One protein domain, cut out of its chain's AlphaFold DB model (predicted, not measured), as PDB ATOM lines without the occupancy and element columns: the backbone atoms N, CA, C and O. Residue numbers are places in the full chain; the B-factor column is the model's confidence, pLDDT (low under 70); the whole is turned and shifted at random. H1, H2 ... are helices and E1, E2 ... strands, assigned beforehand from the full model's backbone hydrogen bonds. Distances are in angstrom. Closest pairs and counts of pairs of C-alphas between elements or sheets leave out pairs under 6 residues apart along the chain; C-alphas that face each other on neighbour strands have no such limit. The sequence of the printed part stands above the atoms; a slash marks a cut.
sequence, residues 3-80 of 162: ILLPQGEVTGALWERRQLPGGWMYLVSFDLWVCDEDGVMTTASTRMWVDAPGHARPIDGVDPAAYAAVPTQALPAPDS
ATOM      1  N   ILE A   3       5.686  36.944  -6.388       95.44
ATOM      2  CA  ILE A   3       5.332  36.657  -4.995       95.44
ATOM      3  C   ILE A   3       4.223  37.626  -4.593       95.44
ATOM      4  O   ILE A   3       4.332  38.832  -4.830       95.44
ATOM      5  N   LEU A   4       3.150  37.090  -4.018       94.50
ATOM      6  CA  LEU A   4       1.972  37.843  -3.605       94.50
ATOM      7  C   LEU A   4       2.071  38.135  -2.108       94.50
ATOM      8  O   LEU A   4       2.056  37.221  -1.284       94.50
ATOM      9  N   LEU A   5       2.188  39.414  -1.763       89.56
ATOM     10  CA  LEU A   5       2.180  39.909  -0.391       89.56
ATOM     11  C   LEU A   5       0.884  40.702  -0.146       89.56
ATOM     12  O   LEU A   5       0.294  41.228  -1.091       89.56
ATOM     13  N   PRO A   6       0.442  40.868   1.113       88.75
ATOM     14  CA  PRO A   6      -0.757  41.656   1.412       88.75
ATOM     15  C   PRO A   6      -0.691  43.107   0.912       88.75
ATOM     16  O   PRO A   6      -1.722  43.712   0.639       88.75
ATOM     17  N   GLN A   7       0.516  43.673   0.815       87.50
ATOM     18  CA  GLN A   7       0.752  45.063   0.414       87.50
ATOM     19  C   GLN A   7       0.954  45.217  -1.099       87.50
ATOM     20  O   GLN A   7       1.045  46.341  -1.589       87.50
ATOM     21  N   GLY A   8       1.054  44.106  -1.837       90.25
ATOM     22  CA  GLY A   8       1.292  44.113  -3.271       90.25
ATOM     23  C   GLY A   8       2.124  42.933  -3.758       90.25
ATOM     24  O   GLY A   8       2.370  41.954  -3.059       90.25
ATOM     25  N   GLU A   9       2.563  43.041  -5.001       93.19
ATOM     26  CA  GLU A   9       3.247  41.980  -5.722       93.19
ATOM     27  C   GLU A   9       4.738  42.308  -5.881       93.19
ATOM     28  O   GLU A   9       5.090  43.395  -6.333       93.19
ATOM     29  N   VAL A  10       5.625  41.365  -5.544       93.19
ATOM     30  CA  VAL A  10       7.082  41.529  -5.705       93.19
ATOM     31  C   VAL A  10       7.688  40.419  -6.554       93.19
ATOM     32  O   VAL A  10       7.282  39.259  -6.478       93.19
ATOM     33  N   THR A  11       8.680  40.765  -7.373       94.75
ATOM     34  CA  THR A  11       9.432  39.769  -8.140       94.75
ATOM     35  C   THR A  11      10.573  39.214  -7.299       94.75
ATOM     36  O   THR A  11      11.325  39.961  -6.681       94.75
ATOM     37  N   GLY A  12      10.712  37.891  -7.306       94.31
ATOM     38  CA  GLY A  12      11.745  37.182  -6.569       94.31
ATOM     39  C   GLY A  12      12.325  35.975  -7.302       94.31
ATOM     40  O   GLY A  12      11.824  35.544  -8.349       94.31
ATOM     41  N   ALA A  13      13.383  35.407  -6.732       95.44
ATOM     42  CA  ALA A  13      13.999  34.167  -7.188       95.44
ATOM     43  C   ALA A  13      13.249  32.941  -6.646       95.44
ATOM     44  O   ALA A  13      12.664  32.985  -5.564       95.44
ATOM     45  N   LEU A  14      13.288  31.843  -7.403       97.25
ATOM     46  CA  LEU A  14      12.825  30.525  -6.973       97.25
ATOM     47  C   LEU A  14      14.039  29.641  -6.711       97.25
ATOM     48  O   LEU A  14      14.821  29.403  -7.626       97.25
ATOM     49  N   TRP A  15      14.179  29.160  -5.483       97.50
ATOM     50  CA  TRP A  15      15.324  28.352  -5.069       97.50
ATOM     51  C   TRP A  15      15.006  26.867  -5.051       97.50
ATOM     52  O   TRP A  15      15.808  26.063  -5.514       97.50
ATOM     53  N   GLU A  16      13.836  26.506  -4.526       97.88
ATOM     54  CA  GLU A  16      13.418  25.114  -4.379       97.88
ATOM     55  C   GLU A  16      11.905  24.978  -4.531       97.88
ATOM     56  O   GLU A  16      11.139  25.907  -4.255       97.88
ATOM     57  N   ARG A  17      11.470  23.785  -4.939       97.62
ATOM     58  CA  ARG A  17      10.062  23.392  -4.996       97.62
ATOM     59  C   ARG A  17       9.854  22.134  -4.172       97.62
ATOM     60  O   ARG A  17      10.625  21.183  -4.273       97.62
ATOM     61  N   ARG A  18       8.777  22.092  -3.400       96.88
ATOM     62  CA  ARG A  18       8.383  20.923  -2.622       96.88
ATOM     63  C   ARG A  18       6.935  20.583  -2.913       96.88
ATOM     64  O   ARG A  18       6.058  21.433  -2.780       96.88
ATOM     65  N   GLN A  19       6.697  19.341  -3.300       95.31
ATOM     66  CA  GLN A  19       5.354  18.828  -3.504       95.31
ATOM     67  C   GLN A  19       4.774  18.363  -2.162       95.31
ATOM     68  O   GLN A  19       5.448  17.693  -1.378       95.31
ATOM     69  N   LEU A  20       3.521  18.721  -1.904       92.56
ATOM     70  CA  LEU A  20       2.724  18.297  -0.757       92.56
ATOM     71  C   LEU A  20       1.447  17.600  -1.248       92.56
ATOM     72  O   LEU A  20       1.033  17.839  -2.383       92.56
ATOM     73  N   PRO A  21       0.773  16.776  -0.421       87.25
ATOM     74  CA  PRO A  21      -0.459  16.100  -0.844       87.25
ATOM     75  C   PRO A  21      -1.555  17.066  -1.321       87.25
ATOM     76  O   PRO A  21      -2.338  16.722  -2.199       87.25
ATOM     77  N   GLY A  22      -1.591  18.280  -0.761       85.50
ATOM     78  CA  GLY A  22      -2.574  19.316  -1.087       85.50
ATOM     79  C   GLY A  22      -2.094  20.410  -2.045       85.50
ATOM     80  O   GLY A  22      -2.837  21.362  -2.253       85.50
ATOM     81  N   GLY A  23      -0.878  20.330  -2.598       92.06
ATOM     82  CA  GLY A  23      -0.355  21.386  -3.471       92.06
ATOM     83  C   GLY A  23       1.165  21.498  -3.468       92.06
ATOM     84  O   GLY A  23       1.879  20.505  -3.337       92.06
ATOM     85  N   TRP A  24       1.669  22.718  -3.626       95.75
ATOM     86  CA  TRP A  24       3.100  22.992  -3.703       95.75
ATOM     87  C   TRP A  24       3.525  24.031  -2.676       95.75
ATOM     88  O   TRP A  24       2.787  24.960  -2.365       95.75
ATOM     89  N   MET A  25       4.754  23.897  -2.194       97.25
ATOM     90  CA  MET A  25       5.467  24.976  -1.528       97.25
ATOM     91  C   MET A  25       6.697  25.348  -2.332       97.25
ATOM     92  O   MET A  25       7.428  24.471  -2.794       97.25
ATOM     93  N   TYR A  26       6.947  26.642  -2.464       97.50
ATOM     94  CA  TYR A  26       8.105  27.194  -3.151       97.50
ATOM     95  C   TYR A  26       8.978  27.958  -2.161       97.50
ATOM     96  O   TYR A  26       8.477  28.784  -1.401       97.50
ATOM     97  N   LEU A  27      10.282  27.689  -2.169       97.75
ATOM     98  CA  LEU A  27      11.264  28.493  -1.451       97.75
ATOM     99  C   LEU A  27      11.639  29.664  -2.346       97.75
ATOM    100  O   LEU A  27      12.325  29.491  -3.356       97.75
ATOM    101  N   VAL A  28      11.178  30.851  -1.983       97.38
ATOM    102  CA  VAL A  28      11.393  32.072  -2.754       97.38
ATOM    103  C   VAL A  28      12.279  33.045  -1.992       97.38
ATOM    104  O   VAL A  28      12.386  32.969  -0.768       97.38
ATOM    105  N   SER A  29      12.911  33.968  -2.711       96.38
ATOM    106  CA  SER A  29      13.534  35.148  -2.109       96.38
ATOM    107  C   SER A  29      13.223  36.398  -2.896       96.38
ATOM    108  O   SER A  29      13.078  36.339  -4.112       96.38
ATOM    109  N   PHE A  30      13.202  37.529  -2.216       93.88
ATOM    110  CA  PHE A  30      13.127  38.845  -2.830       93.88
ATOM    111  C   PHE A  30      13.962  39.820  -2.007       93.88
ATOM    112  O   PHE A  30      14.251  39.562  -0.833       93.88
ATOM    113  N   ASP A  31      14.359  40.910  -2.650       91.50
ATOM    114  CA  ASP A  31      15.176  41.939  -2.028       91.50
ATOM    115  C   ASP A  31      14.276  43.013  -1.430       91.50
ATOM    116  O   ASP A  31      13.349  43.516  -2.070       91.50
ATOM    117  N   LEU A  32      14.555  43.350  -0.177       87.56
ATOM    118  CA  LEU A  32      13.902  44.411   0.566       87.56
ATOM    119  C   LEU A  32      14.893  45.535   0.812       87.56
ATOM    120  O   LEU A  32      16.022  45.300   1.235       87.56
ATOM    121  N   TRP A  33      14.431  46.761   0.613       89.62
ATOM    122  CA  TRP A  33      15.113  47.928   1.143       89.62
ATOM    123  C   TRP A  33      14.761  48.067   2.619       89.62
ATOM    124  O   TRP A  33      13.586  48.173   2.971       89.62
ATOM    125  N   VAL A  34      15.775  48.050   3.473       90.50
ATOM    126  CA  VAL A  34      15.641  48.239   4.915       90.50
ATOM    127  C   VAL A  34      16.411  49.484   5.327       90.50
ATOM    128  O   VAL A  34      17.453  49.795   4.754       90.50
ATOM    129  N   CYS A  35      15.862  50.209   6.289       95.31
ATOM    130  CA  CYS A  35      16.454  51.413   6.850       95.31
ATOM    131  C   CYS A  35      16.859  51.096   8.288       95.31
ATOM    132  O   CYS A  35      16.028  50.565   9.032       95.31
ATOM    133  N   ASP A  36      18.110  51.353   8.660       91.81
ATOM    134  CA  ASP A  36      18.545  51.217  10.051       91.81
ATOM    135  C   ASP A  36      18.144  52.432  10.909       91.81
ATOM    136  O   ASP A  36      17.476  53.360  10.443       91.81
ATOM    137  N   GLU A  37      18.510  52.407  12.195       93.94
ATOM    138  CA  GLU A  37      18.172  53.465  13.159       93.94
ATOM    139  C   GLU A  37      18.803  54.824  12.805       93.94
ATOM    140  O   GLU A  37      18.243  55.864  13.152       93.94
ATOM    141  N   ASP A  38      19.913  54.818  12.061       94.69
ATOM    142  CA  ASP A  38      20.626  56.013  11.604       94.69
ATOM    143  C   ASP A  38      20.105  56.533  10.249       94.69
ATOM    144  O   ASP A  38      20.579  57.551   9.735       94.69
ATOM    145  N   GLY A  39      19.104  55.869   9.660       92.50
ATOM    146  CA  GLY A  39      18.519  56.265   8.382       92.50
ATOM    147  C   GLY A  39      19.271  55.735   7.155       92.50
ATOM    148  O   GLY A  39      19.017  56.195   6.036       92.50
ATOM    149  N   VAL A  40      20.213  54.804   7.329       94.81
ATOM    150  CA  VAL A  40      20.998  54.237   6.231       94.81
ATOM    151  C   VAL A  40      20.195  53.137   5.545       94.81
ATOM    152  O   VAL A  40      19.779  52.146   6.147       94.81
ATOM    153  N   MET A  41      20.000  53.302   4.238       95.44
ATOM    154  CA  MET A  41      19.310  52.325   3.403       95.44
ATOM    155  C   MET A  41      20.255  51.191   3.002       95.44
ATOM    156  O   MET A  41      21.294  51.427   2.384       95.44
ATOM    157  N   THR A  42      19.860  49.952   3.275       93.38
ATOM    158  CA  THR A  42      20.556  48.740   2.826       93.38
ATOM    159  C   THR A  42      19.581  47.760   2.181       93.38
ATOM    160  O   THR A  42      18.362  47.893   2.297       93.38
ATOM    161  N   THR A  43      20.110  46.781   1.450       91.62
ATOM    162  CA  THR A  43      19.315  45.693   0.878       91.62
ATOM    163  C   THR A  43      19.443  44.448   1.734       91.62
ATOM    164  O   THR A  43      20.555  43.989   2.000       91.62
ATOM    165  N   ALA A  44      18.313  43.858   2.096       90.06
ATOM    166  CA  ALA A  44      18.246  42.562   2.742       90.06
ATOM    167  C   ALA A  44      17.494  41.581   1.841       90.06
ATOM    168  O   ALA A  44      16.365  41.847   1.429       90.06
ATOM    169  N   SER A  45      18.098  40.428   1.566       91.38
ATOM    170  CA  SER A  45      17.421  39.319   0.893       91.38
ATOM    171  C   SER A  45      16.970  38.309   1.942       91.38
ATOM    172  O   SER A  45      17.788  37.793   2.704       91.38
ATOM    173  N   THR A  46      15.677  37.988   1.967       88.25
ATOM    174  CA  THR A  46      15.137  36.929   2.833       88.25
ATOM    175  C   THR A  46      14.659  35.742   2.009       88.25
ATOM    176  O   THR A  46      14.166  35.916   0.895       88.25
ATOM    177  N   ARG A  47      14.818  34.524   2.541       95.06
ATOM    178  CA  ARG A  47      14.290  33.289   1.943       95.06
ATOM    179  C   ARG A  47      13.129  32.775   2.773       95.06
ATOM    180  O   ARG A  47      13.254  32.647   3.988       95.06
ATOM    181  N   MET A  48      12.034  32.417   2.117       95.31
ATOM    182  CA  MET A  48      10.856  31.885   2.794       95.31
ATOM    183  C   MET A  48      10.121  30.857   1.943       95.31
ATOM    184  O   MET A  48      10.073  30.960   0.717       95.31
ATOM    185  N   TRP A  49       9.547  29.862   2.613       97.06
ATOM    186  CA  TRP A  49       8.632  28.916   1.990       97.06
ATOM    187  C   TRP A  49       7.238  29.529   1.913       97.06
ATOM    188  O   TRP A  49       6.707  29.987   2.923       97.06
ATOM    189  N   VAL A  50       6.642  29.503   0.727       96.50
ATOM    190  CA  VAL A  50       5.288  30.003   0.475       96.50
ATOM    191  C   VAL A  50       4.468  28.962  -0.269       96.50
ATOM    192  O   VAL A  50       5.013  28.151  -1.017       96.50
ATOM    193  N   ASP A  51       3.160  28.980  -0.050       96.19
ATOM    194  CA  ASP A  51       2.206  28.168  -0.802       96.19
ATOM    195  C   ASP A  51       2.158  28.599  -2.283       96.19
ATOM    196  O   ASP A  51       2.229  29.786  -2.612       96.19
ATOM    197  N   ALA A  52       2.035  27.625  -3.181       94.25
ATOM    198  CA  ALA A  52       1.877  27.844  -4.609       94.25
ATOM    199  C   ALA A  52       0.695  27.020  -5.157       94.25
ATOM    200  O   ALA A  52       0.595  25.821  -4.872       94.25
ATOM    201  N   PRO A  53      -0.170  27.624  -5.995       92.62
ATOM    202  CA  PRO A  53      -0.010  28.945  -6.617       92.62
ATOM    203  C   PRO A  53      -0.530  30.130  -5.781       92.62
ATOM    204  O   PRO A  53      -0.514  31.253  -6.280       92.62
ATOM    205  N   GLY A  54      -1.012  29.916  -4.550       93.62
ATOM    206  CA  GLY A  54      -1.739  30.952  -3.808       93.62
ATOM    207  C   GLY A  54      -0.900  32.165  -3.397       93.62
ATOM    208  O   GLY A  54      -1.431  33.271  -3.388       93.62
ATOM    209  N   HIS A  55       0.399  31.998  -3.127       95.38
ATOM    210  CA  HIS A  55       1.297  33.096  -2.726       95.38
ATOM    211  C   HIS A  55       2.520  33.271  -3.636       95.38
ATOM    212  O   HIS A  55       3.237  34.267  -3.532       95.38
ATOM    213  N   ALA A  56       2.766  32.333  -4.550       95.88
ATOM    214  CA  ALA A  56       3.792  32.466  -5.573       95.88
ATOM    215  C   ALA A  56       3.341  31.860  -6.899       95.88
ATOM    216  O   ALA A  56       2.935  30.699  -6.961       95.88
ATOM    217  N   ARG A  57       3.501  32.628  -7.980       94.81
ATOM    218  CA  ARG A  57       3.184  32.207  -9.348       94.81
ATOM    219  C   ARG A  57       4.368  32.406 -10.304       94.81
ATOM    220  O   ARG A  57       5.175  33.325 -10.105       94.81
ATOM    221  N   PRO A  58       4.513  31.541 -11.323       94.44
ATOM    222  CA  PRO A  58       5.415  31.791 -12.443       94.44
ATOM    223  C   PRO A  58       5.168  33.173 -13.052       94.44
ATOM    224  O   PRO A  58       4.053  33.685 -13.006       94.44
ATOM    225  N   ILE A  59       6.218  33.782 -13.592       95.38
ATOM    226  CA  ILE A  59       6.095  35.026 -14.352       95.38
ATOM    227  C   ILE A  59       5.712  34.642 -15.777       95.38
ATOM    228  O   ILE A  59       6.373  33.796 -16.387       95.38
ATOM    229  N   ASP A  60       4.667  35.271 -16.302       93.06
ATOM    230  CA  ASP A  60       4.211  35.031 -17.666       93.06
ATOM    231  C   ASP A  60       5.314  35.363 -18.684       93.06
ATOM    232  O   ASP A  60       6.033  36.353 -18.559       93.06
ATOM    233  N   GLY A  61       5.461  34.512 -19.700       91.88
ATOM    234  CA  GLY A  61       6.473  34.671 -20.749       91.88
ATOM    235  C   GLY A  61       7.876  34.164 -20.394       91.88
ATOM    236  O   GLY A  61       8.728  34.111 -21.279       91.88
ATOM    237  N   VAL A  62       8.127  33.739 -19.150       93.06
ATOM    238  CA  VAL A  62       9.348  32.991 -18.807       93.06
ATOM    239  C   VAL A  62       9.187  31.531 -19.230       93.06
ATOM    240  O   VAL A  62       8.147  30.921 -18.982       93.06
ATOM    241  N   ASP A  63      10.227  30.968 -19.849       92.69
ATOM    242  CA  ASP A  63      10.249  29.570 -20.286       92.69
ATOM    243  C   ASP A  63       9.895  28.616 -19.123       92.69
ATOM    244  O   ASP A  63      10.596  28.603 -18.101       92.69
ATOM    245  N   PRO A  64       8.845  27.782 -19.254       90.31
ATOM    246  CA  PRO A  64       8.502  26.762 -18.267       90.31
ATOM    247  C   PRO A  64       9.667  25.832 -17.899       90.31
ATOM    248  O   PRO A  64       9.739  25.369 -16.755       90.31
ATOM    249  N   ALA A  65      10.601  25.580 -18.824       92.75
ATOM    250  CA  ALA A  65      11.784  24.763 -18.568       92.75
ATOM    251  C   ALA A  65      12.707  25.380 -17.502       92.75
ATOM    252  O   ALA A  65      13.311  24.644 -16.718       92.75
ATOM    253  N   ALA A  66      12.759  26.714 -17.396       92.50
ATOM    254  CA  ALA A  66      13.533  27.399 -16.362       92.50
ATOM    255  C   ALA A  66      12.987  27.098 -14.958       92.50
ATOM    256  O   ALA A  66      13.753  26.839 -14.031       92.50
ATOM    257  N   TYR A  67      11.661  27.053 -14.803       91.75
ATOM    258  CA  TYR A  67      11.042  26.626 -13.548       91.75
ATOM    259  C   TYR A  67      11.228  25.127 -13.312       91.75
ATOM    260  O   TYR A  67      11.467  24.714 -12.179       91.75
ATOM    261  N   ALA A  68      11.148  24.307 -14.366       90.88
ATOM    262  CA  ALA A  68      11.336  22.861 -14.284       90.88
ATOM    263  C   ALA A  68      12.741  22.456 -13.807       90.88
ATOM    264  O   ALA A  68      12.858  21.442 -13.123       90.88
ATOM    265  N   ALA A  69      13.765  23.257 -14.111       94.31
ATOM    266  CA  ALA A  69      15.152  23.019 -13.718       94.31
ATOM    267  C   ALA A  69      15.444  23.263 -12.222       94.31
ATOM    268  O   ALA A  69      16.497  22.861 -11.731       94.31
ATOM    269  N   VAL A  70      14.534  23.909 -11.482       96.50
ATOM    270  CA  VAL A  70      14.723  24.188 -10.049       96.50
ATOM    271  C   VAL A  70      14.693  22.886  -9.228       96.50
ATOM    272  O   VAL A  70      13.789  22.064  -9.443       96.50
ATOM    273  N   PRO A  71      15.603  22.706  -8.242       97.62
ATOM    274  CA  PRO A  71      15.585  21.571  -7.321       97.62
ATOM    275  C   PRO A  71      14.189  21.287  -6.768       97.62
ATOM    276  O   PRO A  71      13.489  22.186  -6.297       97.62
ATOM    277  N   THR A  72      13.761  20.029  -6.878       96.81
ATOM    278  CA  THR A  72      12.384  19.632  -6.576       96.81
ATOM    279  C   THR A  72      12.335  18.410  -5.682       96.81
ATOM    280  O   THR A  72      12.755  17.323  -6.068       96.81
ATOM    281  N   GLN A  73      11.762  18.590  -4.498       96.12
ATOM    282  CA  GLN A  73      11.384  17.504  -3.606       96.12
ATOM    283  C   GLN A  73       9.987  17.027  -4.004       96.12
ATOM    284  O   GLN A  73       8.978  17.599  -3.583       96.12
ATOM    285  N   ALA A  74       9.932  16.024  -4.878       91.06
ATOM    286  CA  ALA A  74       8.677  15.403  -5.289       91.06
ATOM    287  C   ALA A  74       8.076  14.575  -4.146       91.06
ATOM    288  O   ALA A  74       8.798  14.069  -3.281       91.06
ATOM    289  N   LEU A  75       6.754  14.409  -4.162       89.94
ATOM    290  CA  LEU A  75       6.124  13.430  -3.288       89.94
ATOM    291  C   LEU A  75       6.620  12.029  -3.659       89.94
ATOM    292  O   LEU A  75       6.853  11.756  -4.843       89.94
ATOM    293  N   PRO A  76       6.748  11.124  -2.674       85.50
ATOM    294  CA  PRO A  76       6.946   9.719  -2.968       85.50
ATOM    295  C   PRO A  76       5.865   9.243  -3.935       85.50
ATOM    296  O   PRO A  76       4.686   9.567  -3.771       85.50
ATOM    297  N   ALA A  77       6.269   8.474  -4.944       81.69
ATOM    298  CA  ALA A  77       5.298   7.800  -5.786       81.69
ATOM    299  C   ALA A  77       4.429   6.878  -4.910       81.69
ATOM    300  O   ALA A  77       4.971   6.240  -3.999       81.69
ATOM    301  N   PRO A  78       3.117   6.775  -5.186       78.75
ATOM    302  CA  PRO A  78       2.258   5.843  -4.475       78.75
ATOM    303  C   PRO A  78       2.816   4.421  -4.582       78.75
ATOM    304  O   PRO A  78       3.345   3.998  -5.628       78.75
ATOM    305  N   ASP A  79       2.711   3.679  -3.483       82.69
ATOM    306  CA  ASP A  79       3.128   2.283  -3.448       82.69
ATOM    307  C   ASP A  79       2.262   1.425  -4.398       82.69
ATOM    308  O   ASP A  79       1.304   1.894  -5.022       82.69
ATOM    309  N   SER A  80       2.658   0.169  -4.619       82.75
ATOM    310  CA  SER A  80       1.935  -0.718  -5.540       82.75
ATOM    311  C   SER A  80       0.490  -0.964  -5.106       82.75
ATOM    312  O   SER A  80      -0.373  -1.115  -5.969       82.75
TER     313      SER A  80
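Overview. This is residues 3 to 80 of the 162 residues of an uncharacterized protein of Streptomyces sp. A1547 (UniProt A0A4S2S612). A long, twisted sheet, E3 E4 E5, makes the body, with the hairpin E4 and E5 reaching one end and residues 74 to 80 trailing to the other. The small hairpin E1 and E2 sits beside E4, and residues 60 to 65, of which 64 and 65 belong to the short helix H1, stick out from the body. The printed part has 78 residues, ordered E1 E2 E3 E4 E5 H1, mostly strand, with both sheets antiparallel. It is loose, radius of gyration of the C-alphas 15.6 A, spanning 62 by 27 by 22 A.

Arrangement. Start with the hairpin of E1, residues 3 to 5, and E2, residues 8 to 11: N 3 and O 10 are 2.8 A apart. Next, E3, residues 13 to 20, E4, 23 to 35, and E5, 41 to 52, form a meander, each strand the antiparallel neighbour of the one before; find N 15 and O 27 at 2.8 A, N 28 and O 48 at 2.9 A, within hydrogen-bond range. The closest C-alphas of E2 and E4, Thr 11 and Phe 30, are 6.5 A apart. H1, residues 64 to 68, only grazes this sheet, with residues 66 to 68; its O i to N i+4 pair is within hydrogen-bond range.

Along the chain. Find E1 beginning at C-alpha 3 (5.332, 36.657, -4.995). E3 runs 20.5 A and bends by 53 degrees at residue 16; E4 runs 35.9 A; E5 runs 31.1 A and bends by 61 degrees at residue 49. H1 ends at C-alpha 68 (11.336, 22.861, -14.284).

Size, cuts and confidence. The C-alphas farthest apart, of Asp 38 and Ser 80, are 62.1 A apart. The printed part has no cut, the link E5 to H1 is long, and no printed residue is under 70 in pLDDT.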